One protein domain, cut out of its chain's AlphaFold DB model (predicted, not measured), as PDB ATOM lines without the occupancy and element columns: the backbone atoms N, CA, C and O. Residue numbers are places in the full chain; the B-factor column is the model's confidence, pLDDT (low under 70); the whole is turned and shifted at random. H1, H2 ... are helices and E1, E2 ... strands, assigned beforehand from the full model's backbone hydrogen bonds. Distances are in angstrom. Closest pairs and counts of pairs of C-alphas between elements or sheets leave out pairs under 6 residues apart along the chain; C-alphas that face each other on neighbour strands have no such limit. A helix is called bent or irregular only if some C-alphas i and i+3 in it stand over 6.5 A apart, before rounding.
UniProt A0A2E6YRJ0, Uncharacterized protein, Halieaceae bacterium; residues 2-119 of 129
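AT A GLANCE: This is residues 2 to 119 of the 129 residues of an uncharacterized protein of Halieaceae bacterium (UniProt A0A2E6YRJ0). What is the shape? One long helix, H1, sticks out as an arm with residues 2 to 27; farther along, the antiparallel sheet E1 E2 E3, a meander of successive neighbours, packs on it, with H3 also touching it and short H2 touching H3. What is printed? There are 118 residues, mostly helix, in order H1 H2 H3 E1 E2 E3; the whole is extended, radius of gyration 21.8 A, spans 80 by 28 by 20 A.

HOW THE PARTS SIT: What touches? H1, residues 2 to 56, touches H3, residues 75 to 87, with residues 38 to 42 alone, closest C-alphas Ser 38 and Leu 86, 5.3 A, at a shallow tilt of 16 degrees, opposite ways. H2, residues 61 to 64, touches H3, closest C-alphas Cys 64 and Cys 80, 5.3 A. What of the sheet? H1 is on it, height 11.0 A, over E2, residues 103 to 108, and E3, residues 114 to 118. E1, residues 94 to 97, and E2 form a hairpin, N 94 to O 106 2.9 A; so do E2 and E3, N 105 to O 117 2.8 A. Are helix backbones regular? O i to N i+4 pairs within hydrogen-bond range are 49 of 51 in H1 and 7 of 9 in H3; H2 is too short for one.

IN THESE COORDINATES: Where does H1 run? Its C-alpha 2 is at (150.507, 78.309, 162.152), and it is 79.6 A long; it is irregular, C-alphas 52 and 55 being 8.5 A apart, as H3 only just is, C-alphas 82 and 85 being 6.9 A apart. Where does E3 end? C-alpha 118 is at (153.984, 101.882, 105.723).

THE WHOLE: How large is it? The farthest C-alphas, Leu 2 and Pro 55, are 80.6 A apart. Is it cut or unsure? The printed part has no cut and no long link; pLDDT is under 70 at residues 50, 52 to 78 and 98 to 102.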
ATOM      1  N   LEU A   2     149.479  78.535 163.196       78.19
ATOM      2  CA  LEU A   2     150.507  78.309 162.152       78.19
ATOM      3  C   LEU A   2     149.916  78.185 160.729       78.19
ATOM      4  O   LEU A   2     150.449  78.755 159.783       78.19
ATOM      5  N   PHE A   3     148.781  77.492 160.592       74.81
ATOM      6  CA  PHE A   3     148.061  77.359 159.319       74.81
ATOM      7  C   PHE A   3     147.511  78.695 158.794       74.81
ATOM      8  O   PHE A   3     147.623  78.967 157.604       74.81
ATOM      9  N   ASP A   4     146.995  79.559 159.673       75.25
ATOM     10  CA  ASP A   4     146.491  80.885 159.289       75.25
ATOM     11  C   ASP A   4     147.623  81.795 158.789       75.25
ATOM     12  O   ASP A   4     147.460  82.514 157.807       75.25
ATOM     13  N   TYR A   5     148.803  81.708 159.415       77.94
ATOM     14  CA  TYR A   5     150.004  82.419 158.967       77.94
ATOM     15  C   TYR A   5     150.513  81.921 157.608       77.94
ATOM     16  O   TYR A   5     150.918  82.736 156.782       77.94
ATOM     17  N   LEU A   6     150.466  80.610 157.348       78.94
ATOM     18  CA  LEU A   6     150.828  80.033 156.047       78.94
ATOM     19  C   LEU A   6     149.894  80.509 154.930       78.94
ATOM     20  O   LEU A   6     150.361  80.890 153.856       78.94
ATOM     21  N   ILE A   7     148.586  80.543 155.199       82.44
ATOM     22  CA  ILE A   7     147.596  81.045 154.242       82.44
ATOM     23  C   ILE A   7     147.842  82.534 153.977       82.44
ATOM     24  O   ILE A   7     147.992  82.922 152.818       82.44
ATOM     25  N   ALA A   8     147.990  83.352 155.023       80.50
ATOM     26  CA  ALA A   8     148.273  84.780 154.878       80.50
ATOM     27  C   ALA A   8     149.573  85.051 154.092       80.50
ATOM     28  O   ALA A   8     149.590  85.904 153.205       80.50
ATOM     29  N   ALA A   9     150.640  84.290 154.358       78.50
ATOM     30  CA  ALA A   9     151.909  84.405 153.639       78.50
ATOM     31  C   ALA A   9     151.779  84.023 152.155       78.50
ATOM     32  O   ALA A   9     152.324  84.715 151.296       78.50
ATOM     33  N   SER A  10     151.029  82.962 151.837       82.88
ATOM     34  CA  SER A  10     150.797  82.539 150.449       82.88
ATOM     35  C   SER A  10     149.996  83.573 149.650       82.88
ATOM     36  O   SER A  10     150.354  83.879 148.515       82.88
ATOM     37  N   VAL A  11     148.978  84.186 150.264       82.81
ATOM     38  CA  VAL A  11     148.176  85.247 149.640       82.81
ATOM     39  C   VAL A  11     149.029  86.490 149.387       82.81
ATOM     40  O   VAL A  11     148.957  87.071 148.306       82.81
ATOM     41  N   ALA A  12     149.883  86.871 150.343       78.31
ATOM     42  CA  ALA A  12     150.807  87.990 150.173       78.31
ATOM     43  C   ALA A  12     151.824  87.738 149.042       78.31
ATOM     44  O   ALA A  12     152.075  88.630 148.233       78.31
ATOM     45  N   LEU A  13     152.367  86.519 148.947       82.19
ATOM     46  CA  LEU A  13     153.276  86.116 147.868       82.19
ATOM     47  C   LEU A  13     152.600  86.156 146.495       82.19
ATOM     48  O   LEU A  13     153.159  86.727 145.563       82.19
ATOM     49  N   ILE A  14     151.391  85.601 146.376       86.44
ATOM     50  CA  ILE A  14     150.620  85.627 145.124       86.44
ATOM     51  C   ILE A  14     150.294  87.072 144.727       86.44
ATOM     52  O   ILE A  14     150.444  87.432 143.561       86.44
ATOM     53  N   GLY A  15     149.916  87.920 145.688       81.00
ATOM     54  CA  GLY A  15     149.661  89.340 145.439       81.00
ATOM     55  C   GLY A  15     150.894  90.082 144.916       81.00
ATOM     56  O   GLY A  15     150.803  90.812 143.932       81.00
ATOM     57  N   MET A  16     152.062  89.853 145.523       84.88
ATOM     58  CA  MET A  16     153.327  90.458 145.086       84.88
ATOM     59  C   MET A  16     153.747  89.971 143.692       84.88
ATOM     60  O   MET A  16     154.158  90.782 142.867       84.88
ATOM     61  N   LEU A  17     153.597  88.675 143.400       84.38
ATOM     62  CA  LEU A  17     153.868  88.117 142.070       84.38
ATOM     63  C   LEU A  17     152.939  88.708 141.004       84.38
ATOM     64  O   LEU A  17     153.404  89.066 139.924       84.38
ATOM     65  N   GLY A  18     151.657  88.878 141.333       77.75
ATOM     66  CA  GLY A  18     150.700  89.556 140.463       77.75
ATOM     67  C   GLY A  18     151.153  90.975 140.119       77.75
ATOM     68  O   GLY A  18     151.203  91.334 138.950       77.75
ATOM     69  N   LEU A  19     151.576  91.766 141.109       82.12
ATOM     70  CA  LEU A  19     152.075  93.126 140.865       82.12
ATOM     71  C   LEU A  19     153.318  93.154 139.966       82.12
ATOM     72  O   LEU A  19     153.422  94.024 139.103       82.12
ATOM     73  N   VAL A  20     154.244  92.207 140.140       80.31
ATOM     74  CA  VAL A  20     155.445  92.104 139.293       80.31
ATOM     75  C   VAL A  20     155.070  91.775 137.850       80.31
ATOM     76  O   VAL A  20     155.601  92.395 136.929       80.31
ATOM     77  N   GLN A  21     154.129  90.853 137.644       81.75
ATOM     78  CA  GLN A  21     153.667  90.512 136.303       81.75
ATOM     79  C   GLN A  21     153.004  91.714 135.617       81.75
ATOM     80  O   GLN A  21     153.378  92.065 134.500       81.75
ATOM     81  N   TRP A  22     152.116  92.425 136.314       80.38
ATOM     82  CA  TRP A  22     151.487  93.637 135.781       80.38
ATOM     83  C   TRP A  22     152.510  94.729 135.457       80.38
ATOM     84  O   TRP A  22     152.421  95.378 134.417       80.38
ATOM     85  N   ALA A  23     153.516  94.918 136.314       76.25
ATOM     86  CA  ALA A  23     154.595  95.859 136.042       76.25
ATOM     87  C   ALA A  23     155.372  95.480 134.770       76.25
ATOM     88  O   ALA A  23     155.692  96.359 133.973       76.25
ATOM     89  N   SER A  24     155.630  94.186 134.550       78.88
ATOM     90  CA  SER A  24     156.312  93.716 133.338       78.88
ATOM     91  C   SER A  24     155.495  93.961 132.066       78.88
ATOM     92  O   SER A  24     156.046  94.450 131.080       78.88
ATOM     93  N   GLU A  25     154.179  93.734 132.107       81.19
ATOM     94  CA  GLU A  25     153.276  93.991 130.980       81.19
ATOM     95  C   GLU A  25     153.198  95.492 130.649       81.19
ATOM     96  O   GLU A  25     153.230  95.874 129.480       81.19
ATOM     97  N   ILE A  26     153.172  96.364 131.666       80.12
ATOM     98  CA  ILE A  26     153.182  97.825 131.473       80.12
ATOM     99  C   ILE A  26     154.490  98.289 130.830       80.12
ATOM    100  O   ILE A  26     154.463  99.112 129.913       80.12
ATOM    101  N   VAL A  27     155.633  97.778 131.297       78.00
ATOM    102  CA  VAL A  27     156.940  98.121 130.720       78.00
ATOM    103  C   VAL A  27     157.010  97.665 129.269       78.00
ATOM    104  O   VAL A  27     157.384  98.455 128.406       78.00
ATOM    105  N   MET A  28     156.575  96.438 128.985       76.75
ATOM    106  CA  MET A  28     156.532  95.902 127.627       76.75
ATOM    107  C   MET A  28     155.648  96.757 126.711       76.75
ATOM    108  O   MET A  28     156.079  97.159 125.630       76.75
ATOM    109  N   LEU A  29     154.444  97.119 127.166       79.00
ATOM    110  CA  LEU A  29     153.547  98.000 126.422       79.00
ATOM    111  C   LEU A  29     154.179  99.378 126.179       79.00
ATOM    112  O   LEU A  29     154.058  99.940 125.088       79.00
ATOM    113  N   HIS A  30     154.880  99.928 127.171       81.12
ATOM    114  CA  HIS A  30     155.578 101.202 127.028       81.12
ATOM    115  C   HIS A  30     156.694 101.129 125.976       81.12
ATOM    116  O   HIS A  30     156.802 102.011 125.126       81.12
ATOM    117  N   THR A  31     157.478 100.052 125.974       78.94
ATOM    118  CA  THR A  31     158.526  99.834 124.972       78.94
ATOM    119  C   THR A  31     157.934  99.734 123.572       78.94
ATOM    120  O   THR A  31     158.348 100.484 122.688       78.94
ATOM    121  N   VAL A  32     156.907  98.904 123.379       77.44
ATOM    122  CA  VAL A  32     156.243  98.750 122.075       77.44
ATOM    123  C   VAL A  32     155.662 100.083 121.600       77.44
ATOM    124  O   VAL A  32     155.896 100.500 120.467       77.44
ATOM    125  N   THR A  33     154.956 100.812 122.470       80.44
ATOM    126  CA  THR A  33     154.382 102.117 122.101       80.44
ATOM    127  C   THR A  33     155.450 103.156 121.756       80.44
ATOM    128  O   THR A  33     155.260 103.908 120.800       80.44
ATOM    129  N   SER A  34     156.585 103.173 122.462       79.75
ATOM    130  CA  SER A  34     157.708 104.056 122.123       79.75
ATOM    131  C   SER A  34     158.328 103.731 120.761       79.75
ATOM    132  O   SER A  34     158.593 104.657 119.998       79.75
ATOM    133  N   GLN A  35     158.474 102.444 120.419       79.31
ATOM    134  CA  GLN A  35     159.026 102.005 119.133       79.31
ATOM    135  C   GLN A  35     158.113 102.389 117.968       79.31
ATOM    136  O   GLN A  35     158.568 102.901 116.952       79.31
ATOM    137  N   TYR A  36     156.801 102.215 118.123       78.38
ATOM    138  CA  TYR A  36     155.848 102.659 117.106       78.38
ATOM    139  C   TYR A  36     155.812 104.183 116.962       78.38
ATOM    140  O   TYR A  36     155.681 104.697 115.850       78.38
ATOM    141  N   ALA A  37     155.926 104.917 118.071       80.69
ATOM    142  CA  ALA A  37     155.975 106.374 118.039       80.69
ATOM    143  C   ALA A  37     157.243 106.879 117.333       80.69
ATOM    144  O   ALA A  37     157.142 107.773 116.489       80.69
ATOM    145  N   SER A  38     158.410 106.291 117.625       81.12
ATOM    146  CA  SER A  38     159.669 106.641 116.962       81.12
ATOM    147  C   SER A  38     159.639 106.266 115.482       81.12
ATOM    148  O   SER A  38     159.910 107.128 114.645       81.12
ATOM    149  N   ALA A  39     159.189 105.056 115.140       80.19
ATOM    150  CA  ALA A  39     158.996 104.624 113.757       80.19
ATOM    151  C   ALA A  39     158.066 105.573 112.983       80.19
ATOM    152  O   ALA A  39     158.374 105.975 111.860       80.19
ATOM    153  N   GLY A  40     156.958 106.000 113.594       79.00
ATOM    154  CA  GLY A  40     156.021 106.946 112.990       79.00
ATOM    155  C   GLY A  40     156.605 108.344 112.771       79.00
ATOM    156  O   GLY A  40     156.333 108.959 111.737       79.00
ATOM    157  N   MET A  41     157.413 108.850 113.706       81.38
ATOM    158  CA  MET A  41     158.116 110.127 113.532       81.38
ATOM    159  C   MET A  41     159.160 110.038 112.421       81.38
ATOM    160  O   MET A  41     159.154 110.879 111.524       81.38
ATOM    161  N   VAL A  42     159.984 108.986 112.428       79.81
ATOM    162  CA  VAL A  42     160.995 108.738 111.391       79.81
ATOM    163  C   VAL A  42     160.338 108.702 110.018       79.81
ATOM    164  O   VAL A  42     160.753 109.423 109.116       79.81
ATOM    165  N   LEU A  43     159.260 107.932 109.864       77.38
ATOM    166  CA  LEU A  43     158.546 107.808 108.598       77.38
ATOM    167  C   LEU A  43     157.992 109.156 108.105       77.38
ATOM    168  O   LEU A  43     158.058 109.449 106.913       77.38
ATOM    169  N   ARG A  44     157.470 110.001 109.005       78.69
ATOM    170  CA  ARG A  44     156.969 111.341 108.651       78.69
ATOM    171  C   ARG A  44     158.077 112.269 108.178       78.69
ATOM    172  O   ARG A  44     157.889 112.940 107.167       78.69
ATOM    173  N   GLU A  45     159.205 112.291 108.874       77.25
ATOM    174  CA  GLU A  45     160.356 113.112 108.487       77.25
ATOM    175  C   GLU A  45     160.954 112.639 107.160       77.25
ATOM    176  O   GLU A  45     161.239 113.445 106.276       77.25
ATOM    177  N   VAL A  46     161.049 111.321 106.964       75.38
ATOM    178  CA  VAL A  46     161.482 110.709 105.701       75.38
ATOM    179  C   VAL A  46     160.560 111.116 104.549       75.38
ATOM    180  O   VAL A  46     161.036 111.478 103.475       75.38
ATOM    181  N   LEU A  47     159.240 111.091 104.756       74.44
ATOM    182  CA  LEU A  47     158.265 111.508 103.744       74.44
ATOM    183  C   LEU A  47     158.327 113.008 103.463       74.44
ATOM    184  O   LEU A  47     158.272 113.410 102.299       74.44
ATOM    185  N   ALA A  48     158.465 113.832 104.502       75.19
ATOM    186  CA  ALA A  48     158.622 115.275 104.357       75.19
ATOM    187  C   ALA A  48     159.881 115.598 103.547       75.19
ATOM    188  O   ALA A  48     159.817 116.356 102.577       75.19
ATOM    189  N   ALA A  49     160.998 114.950 103.865       71.06
ATOM    190  CA  ALA A  49     162.231 115.120 103.123       71.06
ATOM    191  C   ALA A  49     162.095 114.603 101.682       71.06
ATOM    192  O   ALA A  49     162.420 115.318 100.738       71.06
ATOM    193  N   ARG A  50     161.508 113.424 101.461       68.69
ATOM    194  CA  ARG A  50     161.257 112.913 100.104       68.69
ATOM    195  C   ARG A  50     160.414 113.877  99.269       68.69
ATOM    196  O   ARG A  50     160.764 114.133  98.124       68.69
ATOM    197  N   SER A  51     159.367 114.471  99.843       70.12
ATOM    198  CA  SER A  51     158.521 115.450  99.143       70.12
ATOM    199  C   SER A  51     159.285 116.702  98.682       70.12
ATOM    200  O   SER A  51     158.897 117.336  97.704       70.12
ATOM    201  N   LEU A  52     160.393 117.032  99.352       66.50
ATOM    202  CA  LEU A  52     161.263 118.157  99.009       66.50
ATOM    203  C   LEU A  52     162.328 117.789  97.958       66.50
ATOM    204  O   LEU A  52     162.791 118.674  97.240       66.50
ATOM    205  N   PHE A  53     162.708 116.508  97.849       63.69
ATOM    206  CA  PHE A  53     163.862 116.050  97.053       63.69
ATOM    207  C   PHE A  53     163.557 114.958  96.010       63.69
ATOM    208  O   PHE A  53     164.479 114.470  95.355       63.69
ATOM    209  N   ASP A  54     162.280 114.634  95.785       54.84
ATOM    210  CA  ASP A  54     161.784 113.655  94.802       54.84
ATOM    211  C   ASP A  54     162.425 113.731  93.389       54.84
ATOM    212  O   ASP A  54     162.628 112.677  92.786       54.84
ATOM    213  N   PRO A  55     162.855 114.892  92.836       51.44
ATOM    214  CA  PRO A  55     163.518 114.896  91.527       51.44
ATOM    215  C   PRO A  55     164.938 114.292  91.491       51.44
ATOM    216  O   PRO A  55     165.488 114.161  90.399       51.44
ATOM    217  N   ILE A  56     165.561 113.947  92.627       53.75
ATOM    218  CA  ILE A  56     166.992 113.570  92.685       53.75
ATOM    219  C   ILE A  56     167.208 112.041  92.727       53.75
ATOM    220  O   ILE A  56     168.324 111.575  92.510       53.75
ATOM    221  N   GLY A  57     166.157 111.232  92.930       50.69
ATOM    222  CA  GLY A  57     166.277 109.763  92.928       50.69
ATOM    223  C   GLY A  57     167.174 109.212  94.046       50.69
ATOM    224  O   GLY A  57     167.829 108.189  93.868       50.69
ATOM    225  N   TRP A  58     167.240 109.917  95.179       56.22
ATOM    226  CA  TRP A  58     168.127 109.582  96.292       56.22
ATOM    227  C   TRP A  58     167.496 108.517  97.204       56.22
ATOM    228  O   TRP A  58     166.370 108.680  97.671       56.22
ATOM    229  N   ASP A  59     168.242 107.444  97.486       58.81
ATOM    230  CA  ASP A  59     167.871 106.402  98.449       58.81
ATOM    231  C   ASP A  59     168.242 106.800  99.892       58.81
ATOM    232  O   ASP A  59     169.414 106.905 100.256       58.81
ATOM    233  N   LEU A  60     167.240 107.071 100.731       59.53
ATOM    234  CA  LEU A  60     167.450 107.530 102.108       59.53
ATOM    235  C   LEU A  60     168.153 106.475 102.977       59.53
ATOM    236  O   LEU A  60     168.847 106.824 103.937       59.53
ATOM    237  N   HIS A  61     168.008 105.195 102.614       56.28
ATOM    238  CA  HIS A  61     168.683 104.093 103.284       56.28
ATOM    239  C   HIS A  61     170.205 104.264 103.221       56.28
ATOM    240  O   HIS A  61     170.883 104.076 104.224       56.28
ATOM    241  N   SER A  62     170.753 104.729 102.097       59.09
ATOM    242  CA  SER A  62     172.193 104.958 101.981       59.09
ATOM    243  C   SER A  62     172.670 106.256 102.641       59.09
ATOM    244  O   SER A  62     173.874 106.460 102.714       59.09
ATOM    245  N   ALA A  63     171.770 107.146 103.078       60.72
ATOM    246  CA  ALA A  63     172.131 108.457 103.629       60.72
ATOM    247  C   ALA A  63     172.218 108.476 105.162       60.72
ATOM    248  O   ALA A  63     173.105 109.130 105.704       60.72
ATOM    249  N   CYS A  64     171.316 107.769 105.855       63.16
ATOM    250  CA  CYS A  64     171.267 107.765 107.324       63.16
ATOM    251  C   CYS A  64     171.699 106.433 107.966       63.16
ATOM    252  O   CYS A  64     171.690 106.326 109.190       63.16
ATOM    253  N   HIS A  65     172.067 105.414 107.181       61.69
ATOM    254  CA  HIS A  65     172.535 104.148 107.746       61.69
ATOM    255  C   HIS A  65     173.948 104.303 108.338       61.69
ATOM    256  O   HIS A  65     174.817 104.886 107.688       61.69
ATOM    257  N   PRO A  66     174.243 103.744 109.526       57.00
ATOM    258  CA  PRO A  66     175.557 103.875 110.168       57.00
ATOM    259  C   PRO A  66     176.706 103.248 109.362       57.00
ATOM    260  O   PRO A  66     177.867 103.582 109.576       57.00
ATOM    261  N   SER A  67     176.401 102.347 108.422       56.31
ATOM    262  CA  SER A  67     177.378 101.785 107.477       56.31
ATOM    263  C   SER A  67     177.409 102.491 106.115       56.31
ATOM    264  O   SER A  67     177.998 101.958 105.172       56.31
ATOM    265  N   ALA A  68     176.736 103.634 105.970       58.81
ATOM    266  CA  ALA A  68     176.797 104.429 104.755       58.81
ATOM    267  C   ALA A  68     178.246 104.861 104.504       58.81
ATOM    268  O   ALA A  68     178.857 105.574 105.294       58.81
ATOM    269  N   THR A  69     178.813 104.433 103.377       52.16
ATOM    270  CA  THR A  69     180.170 104.815 102.954       52.16
ATOM    271  C   THR A  69     180.269 106.267 102.486       52.16
ATOM    272  O   THR A  69     181.361 106.737 102.175       52.16
ATOM    273  N   GLN A  70     179.141 106.968 102.389       55.06
ATOM    274  CA  GLN A  70     179.052 108.328 101.886       55.06
ATOM    275  C   GLN A  70     178.474 109.207 102.993       55.06
ATOM    276  O   GLN A  70     177.336 109.005 103.407       55.06
ATOM    277  N   GLU A  71     179.272 110.152 103.500       55.88
ATOM    278  CA  GLU A  71     178.796 111.088 104.517       55.88
ATOM    279  C   GLU A  71     177.594 111.877 103.975       55.88
ATOM    280  O   GLU A  71     177.669 112.422 102.864       55.88
ATOM    281  N   PRO A  72     176.486 111.964 104.731       58.56
ATOM    282  CA  PRO A  72     175.340 112.756 104.319       58.56
ATOM    283  C   PRO A  72     175.770 114.220 104.191       58.56
ATOM    284  O   PRO A  72     176.205 114.855 105.150       58.56
ATOM    285  N   THR A  73     175.677 114.780 102.986       58.97
ATOM    286  CA  THR A  73     176.112 116.156 102.732       58.97
ATOM    287  C   THR A  73     175.142 117.158 103.366       58.97
ATOM    288  O   THR A  73     173.964 117.181 103.007       58.97
ATOM    289  N   GLY A  74     175.647 118.025 104.251       60.25
ATOM    290  CA  GLY A  74     175.031 119.286 104.698       60.25
ATOM    291  C   GLY A  74     173.601 119.182 105.241       60.25
ATOM    292  O   GLY A  74     173.398 119.026 106.439       60.25
ATOM    293  N   PHE A  75     172.607 119.302 104.358       61.25
ATOM    294  CA  PHE A  75     171.185 119.267 104.712       61.25
ATOM    295  C   PHE A  75     170.774 117.928 105.343       61.25
ATOM    296  O   PHE A  75     170.098 117.902 106.367       61.25
ATOM    297  N   TRP A  76     171.246 116.817 104.773       65.31
ATOM    298  CA  TRP A  76     170.918 115.478 105.260       65.31
ATOM    299  C   TRP A  76     171.617 115.134 106.566       65.31
ATOM    300  O   TRP A  76     171.092 114.334 107.326       65.31
ATOM    301  N   HIS A  77     172.763 115.758 106.849       69.00
ATOM    302  CA  HIS A  77     173.464 115.551 108.111       69.00
ATOM    303  C   HIS A  77     172.577 115.958 109.290       69.00
ATOM    304  O   HIS A  77     172.374 115.159 110.190       69.00
ATOM    305  N   ALA A  78     171.953 117.140 109.221       69.69
ATOM    306  CA  ALA A  78     171.051 117.621 110.266       69.69
ATOM    307  C   ALA A  78     169.786 116.753 110.402       69.69
ATOM    308  O   ALA A  78     169.324 116.492 111.512       69.69
ATOM    309  N   THR A  79     169.229 116.273 109.283       71.56
ATOM    310  CA  THR A  79     168.072 115.365 109.305       71.56
ATOM    311  C   THR A  79     168.438 114.001 109.892       71.56
ATOM    312  O   THR A  79     167.731 113.512 110.768       71.56
ATOM    313  N   CYS A  80     169.550 113.394 109.469       73.19
ATOM    314  CA  CYS A  80     170.007 112.116 110.009       73.19
ATOM    315  C   CYS A  80     170.441 112.245 111.478       73.19
ATOM    316  O   CYS A  80     170.159 111.342 112.254       73.19
ATOM    317  N   GLU A  81     171.054 113.357 111.892       75.56
ATOM    318  CA  GLU A  81     171.413 113.629 113.292       75.56
ATOM    319  C   GLU A  81     170.163 113.714 114.181       75.56
ATOM    320  O   GLU A  81     170.115 113.100 115.245       75.56
ATOM    321  N   GLY A  82     169.107 114.390 113.711       72.25
ATOM    322  CA  GLY A  82     167.820 114.443 114.410       72.25
ATOM    323  C   GLY A  82     167.089 113.095 114.462       72.25
ATOM    324  O   GLY A  82     166.386 112.810 115.432       72.25
ATOM    325  N   LEU A  83     167.270 112.250 113.443       75.56
ATOM    326  CA  LEU A  83     166.665 110.916 113.364       75.56
ATOM    327  C   LEU A  83     167.480 109.834 114.080       75.56
ATOM    328  O   LEU A  83     166.894 108.843 114.510       75.56
ATOM    329  N   SER A  84     168.789 110.020 114.253       77.06
ATOM    330  CA  SER A  84     169.697 109.064 114.898       77.06
ATOM    331  C   SER A  84     169.176 108.537 116.241       77.06
ATOM    332  O   SER A  84     169.063 107.320 116.370       77.06
ATOM    333  N   PRO A  85     168.753 109.376 117.213       76.44
ATOM    334  CA  PRO A  85     168.266 108.863 118.497       76.44
ATOM    335  C   PRO A  85     166.960 108.065 118.373       76.44
ATOM    336  O   PRO A  85     166.682 107.190 119.190       76.44
ATOM    337  N   LEU A  86     166.139 108.345 117.354       75.81
ATOM    338  CA  LEU A  86     164.912 107.590 117.087       75.81
ATOM    339  C   LEU A  86     165.232 106.252 116.415       75.81
ATOM    340  O   LEU A  86     164.637 105.235 116.761       75.81
ATOM    341  N   LEU A  87     166.192 106.238 115.495       76.00
ATOM    342  CA  LEU A  87     166.664 105.036 114.812       76.00
ATOM    343  C   LEU A  87     167.420 104.096 115.760       76.00
ATOM    344  O   LEU A  87     167.272 102.886 115.651       76.00
ATOM    345  N   GLU A  88     168.145 104.625 116.747       78.94
ATOM    346  CA  GLU A  88     168.777 103.832 117.815       78.94
ATOM    347  C   GLU A  88     167.762 103.049 118.662       78.94
ATOM    348  O   GLU A  88     168.097 102.006 119.223       78.94
ATOM    349  N   SER A  89     166.511 103.516 118.739       76.75
ATOM    350  CA  SER A  89     165.434 102.797 119.435       76.75
ATOM    351  C   SER A  89     164.866 101.612 118.642       76.75
ATOM    352  O   SER A  89     164.090 100.828 119.195       76.75
ATOM    353  N   LEU A  90     165.242 101.478 117.364       78.44
ATOM    354  CA  LEU A  90     164.751 100.466 116.432       78.44
ATOM    355  C   LEU A  90     165.880  99.464 116.118       78.44
ATOM    356  O   LEU A  90     166.794  99.780 115.361       78.44
ATOM    357  N   PRO A  91     165.846  98.244 116.677       75.44
ATOM    358  CA  PRO A  91     166.814  97.200 116.352       75.44
ATOM    359  C   PRO A  91     166.709  96.753 114.889       75.44
ATOM    360  O   PRO A  91     165.602  96.588 114.375       75.44
ATOM    361  N   ASP A  92     167.856  96.491 114.251       79.44
ATOM    362  CA  ASP A  92     167.955  95.898 112.906       79.44
ATOM    363  C   ASP A  92     167.017  96.555 111.871       79.44
ATOM    364  O   ASP A  92     166.365  95.868 111.084       79.44
ATOM    365  N   TYR A  93     166.895  97.886 111.904       80.12
ATOM    366  CA  TYR A  93     165.968  98.602 111.031       80.12
ATOM    367  C   TYR A  93     166.482  98.707 109.590       80.12
ATOM    368  O   TYR A  93     167.672  98.908 109.333       80.12
ATOM    369  N   HIS A  94     165.558  98.678 108.636       77.81
ATOM    370  CA  HIS A  94     165.825  99.004 107.240       77.81
ATOM    371  C   HIS A  94     164.610  99.664 106.585       77.81
ATOM    372  O   HIS A  94     163.471  99.538 107.038       77.81
ATOM    373  N   PHE A  95     164.863 100.412 105.514       77.50
ATOM    374  CA  PHE A  95     163.810 101.042 104.722       77.50
ATOM    375  C   PHE A  95     163.578 100.224 103.455       77.50
ATOM    376  O   PHE A  95     164.524  99.865 102.758       77.50
ATOM    377  N   GLU A  96     162.318  99.963 103.138       77.50
ATOM    378  CA  GLU A  96     161.891  99.310 101.904       77.50
ATOM    379  C   GLU A  96     161.069 100.296 101.066       77.50
ATOM    380  O   GLU A  96     160.283 101.091 101.592       77.50
ATOM    381  N   GLN A  97     161.221 100.255  99.740       70.25
ATOM    382  CA  GLN A  97     160.295 100.962  98.856       70.25
ATOM    383  C   GLN A  97     158.980 100.183  98.769       70.25
ATOM    384  O   GLN A  97     158.945  99.040  98.314       70.25
ATOM    385  N   GLY A  98     157.896 100.816  99.211       63.50
ATOM    386  CA  GLY A  98     156.543 100.285  99.119       63.50
ATOM    387  C   GLY A  98     155.944 100.437  97.718       63.50
ATOM    388  O   GLY A  98     156.422 101.197  96.869       63.50
ATOM    389  N   TYR A  99     154.840  99.727  97.479       54.75
ATOM    390  CA  TYR A  99     154.057  99.858  96.250       54.75
ATOM    391  C   TYR A  99     153.556 101.307  96.076       54.75
ATOM    392  O   TYR A  99     153.223 101.980  97.048       54.75
ATOM    393  N   ALA A 100     153.513 101.794  94.831       60.81
ATOM    394  CA  ALA A 100     153.127 103.169  94.469       60.81
ATOM    395  C   ALA A 100     154.062 104.298  94.968       60.81
ATOM    396  O   ALA A 100     153.645 105.452  95.038       60.81
ATOM    397  N   GLY A 101     155.329 103.995  95.268       63.22
ATOM    398  CA  GLY A 101     156.316 105.008  95.665       63.22
ATOM    399  C   GLY A 101     156.288 105.360  97.154       63.22
ATOM    400  O   GLY A 101     156.978 106.292  97.568       63.22
ATOM    401  N   GLY A 102     155.536 104.604  97.960       69.06
ATOM    402  CA  GLY A 102     155.585 104.697  99.414       69.06
ATOM    403  C   GLY A 102     156.949 104.296  99.985       69.06
ATOM    404  O   GLY A 102     157.755 103.626  99.337       69.06
ATOM    405  N   VAL A 103     157.214 104.711 101.220       74.31
ATOM    406  CA  VAL A 103     158.322 104.220 102.045       74.31
ATOM    407  C   VAL A 103     157.743 103.336 103.141       74.31
ATOM    408  O   VAL A 103     156.767 103.708 103.795       74.31
ATOM    409  N   ARG A 104     158.353 102.174 103.345       79.56
ATOM    410  CA  ARG A 104     158.066 101.277 104.457       79.56
ATOM    411  C   ARG A 104     159.288 101.212 105.360       79.56
ATOM    412  O   ARG A 104     160.398 101.006 104.885       79.56
ATOM    413  N   LEU A 105     159.082 101.406 106.653       81.81
ATOM    414  CA  LEU A 105     160.097 101.189 107.675       81.81
ATOM    415  C   LEU A 105     159.862  99.815 108.288       81.81
ATOM    416  O   LEU A 105     158.761  99.547 108.769       81.81
ATOM    417  N   VAL A 106     160.874  98.960 108.253       84.00
ATOM    418  CA  VAL A 106     160.851  97.624 108.846       84.00
ATOM    419  C   VAL A 106     161.891  97.586 109.958       84.00
ATOM    420  O   VAL A 106     162.980  98.132 109.801       84.00
ATOM    421  N   TRP A 107     161.555  96.993 111.097       86.94
ATOM    422  CA  TRP A 107     162.473  96.834 112.225       86.94
ATOM    423  C   TRP A 107     162.172  95.550 112.983       86.94
ATOM    424  O   TRP A 107     161.122  94.932 112.792       86.94
ATOM    425  N   ARG A 108     163.091  95.144 113.853       84.25
ATOM    426  CA  ARG A 108     162.900  94.001 114.739       84.25
ATOM    427  C   ARG A 108     162.471  94.480 116.123       84.25
ATOM    428  O   ARG A 108     163.095  95.378 116.681       84.25
ATOM    429  N   ASP A 109     161.410  93.914 116.685       82.06
ATOM    430  CA  ASP A 109     160.997  94.226 118.054       82.06
ATOM    431  C   ASP A 109     161.889  93.541 119.107       82.06
ATOM    432  O   ASP A 109     162.837  92.814 118.798       82.06
ATOM    433  N   ILE A 110     161.582  93.773 120.386       77.88
ATOM    434  CA  ILE A 110     162.317  93.170 121.509       77.88
ATOM    435  C   ILE A 110     162.171  91.641 121.603       77.88
ATOM    436  O   ILE A 110     162.989  90.996 122.257       77.88
ATOM    437  N   GLU A 111     161.151  91.062 120.968       79.94
ATOM    438  CA  GLU A 111     160.901  89.618 120.911       79.94
ATOM    439  C   GLU A 111     161.536  88.969 119.670       79.94
ATOM    440  O   GLU A 111     161.461  87.751 119.484       79.94
ATOM    441  N   GLY A 112     162.190  89.764 118.821       81.00
ATOM    442  CA  GLY A 112     162.806  89.309 117.583       81.00
ATOM    443  C   GLY A 112     161.843  89.223 116.395       81.00
ATOM    444  O   GLY A 112     162.248  88.732 115.337       81.00
ATOM    445  N   GLN A 113     160.601  89.684 116.545       84.00
ATOM    446  CA  GLN A 113     159.604  89.706 115.479       84.00
ATOM    447  C   GLN A 113     159.844  90.882 114.535       84.00
ATOM    448  O   GLN A 113     160.258  91.967 114.945       84.00
ATOM    449  N   TRP A 114     159.578  90.665 113.248       83.44
ATOM    450  CA  TRP A 114     159.655  91.724 112.250       83.44
ATOM    451  C   TRP A 114     158.383  92.564 112.266       83.44
ATOM    452  O   TRP A 114     157.280  92.063 112.058       83.44
ATOM    453  N   MET A 115     158.571  93.859 112.471       82.94
ATOM    454  CA  MET A 115     157.537  94.877 112.506       82.94
ATOM    455  C   MET A 115     157.697  95.780 111.294       82.94
ATOM    456  O   MET A 115     158.812  96.029 110.839       82.94
ATOM    457  N   SER A 116     156.587  96.281 110.756       82.75
ATOM    458  CA  SER A 116     156.640  97.208 109.630       82.75
ATOM    459  C   SER A 116     155.617  98.325 109.757       82.75
ATOM    460  O   SER A 116     154.527  98.144 110.303       82.75
ATOM    461  N   LEU A 117     155.986  99.494 109.242       83.31
ATOM    462  CA  LEU A 117     155.135 100.669 109.166       83.31
ATOM    463  C   LEU A 117     155.223 101.259 107.760       83.31
ATOM    464  O   LEU A 117     156.309 101.580 107.280       83.31
ATOM    465  N   ASP A 118     154.076 101.399 107.100       81.25
ATOM    466  CA  ASP A 118     153.984 101.882 105.723       81.25
ATOM    467  C   ASP A 118     153.488 103.333 105.674       81.25
ATOM    468  O   ASP A 118     152.534 103.713 106.350       81.25
ATOM    469  N   SER A 119     154.114 104.153 104.833       72.12
ATOM    470  CA  SER A 119     153.689 105.534 104.573       72.12
ATOM    471  C   SER A 119     152.302 105.648 103.939       72.12
ATOM    472  O   SER A 119     151.635 106.668 104.111       72.12
TER     473      SER A 119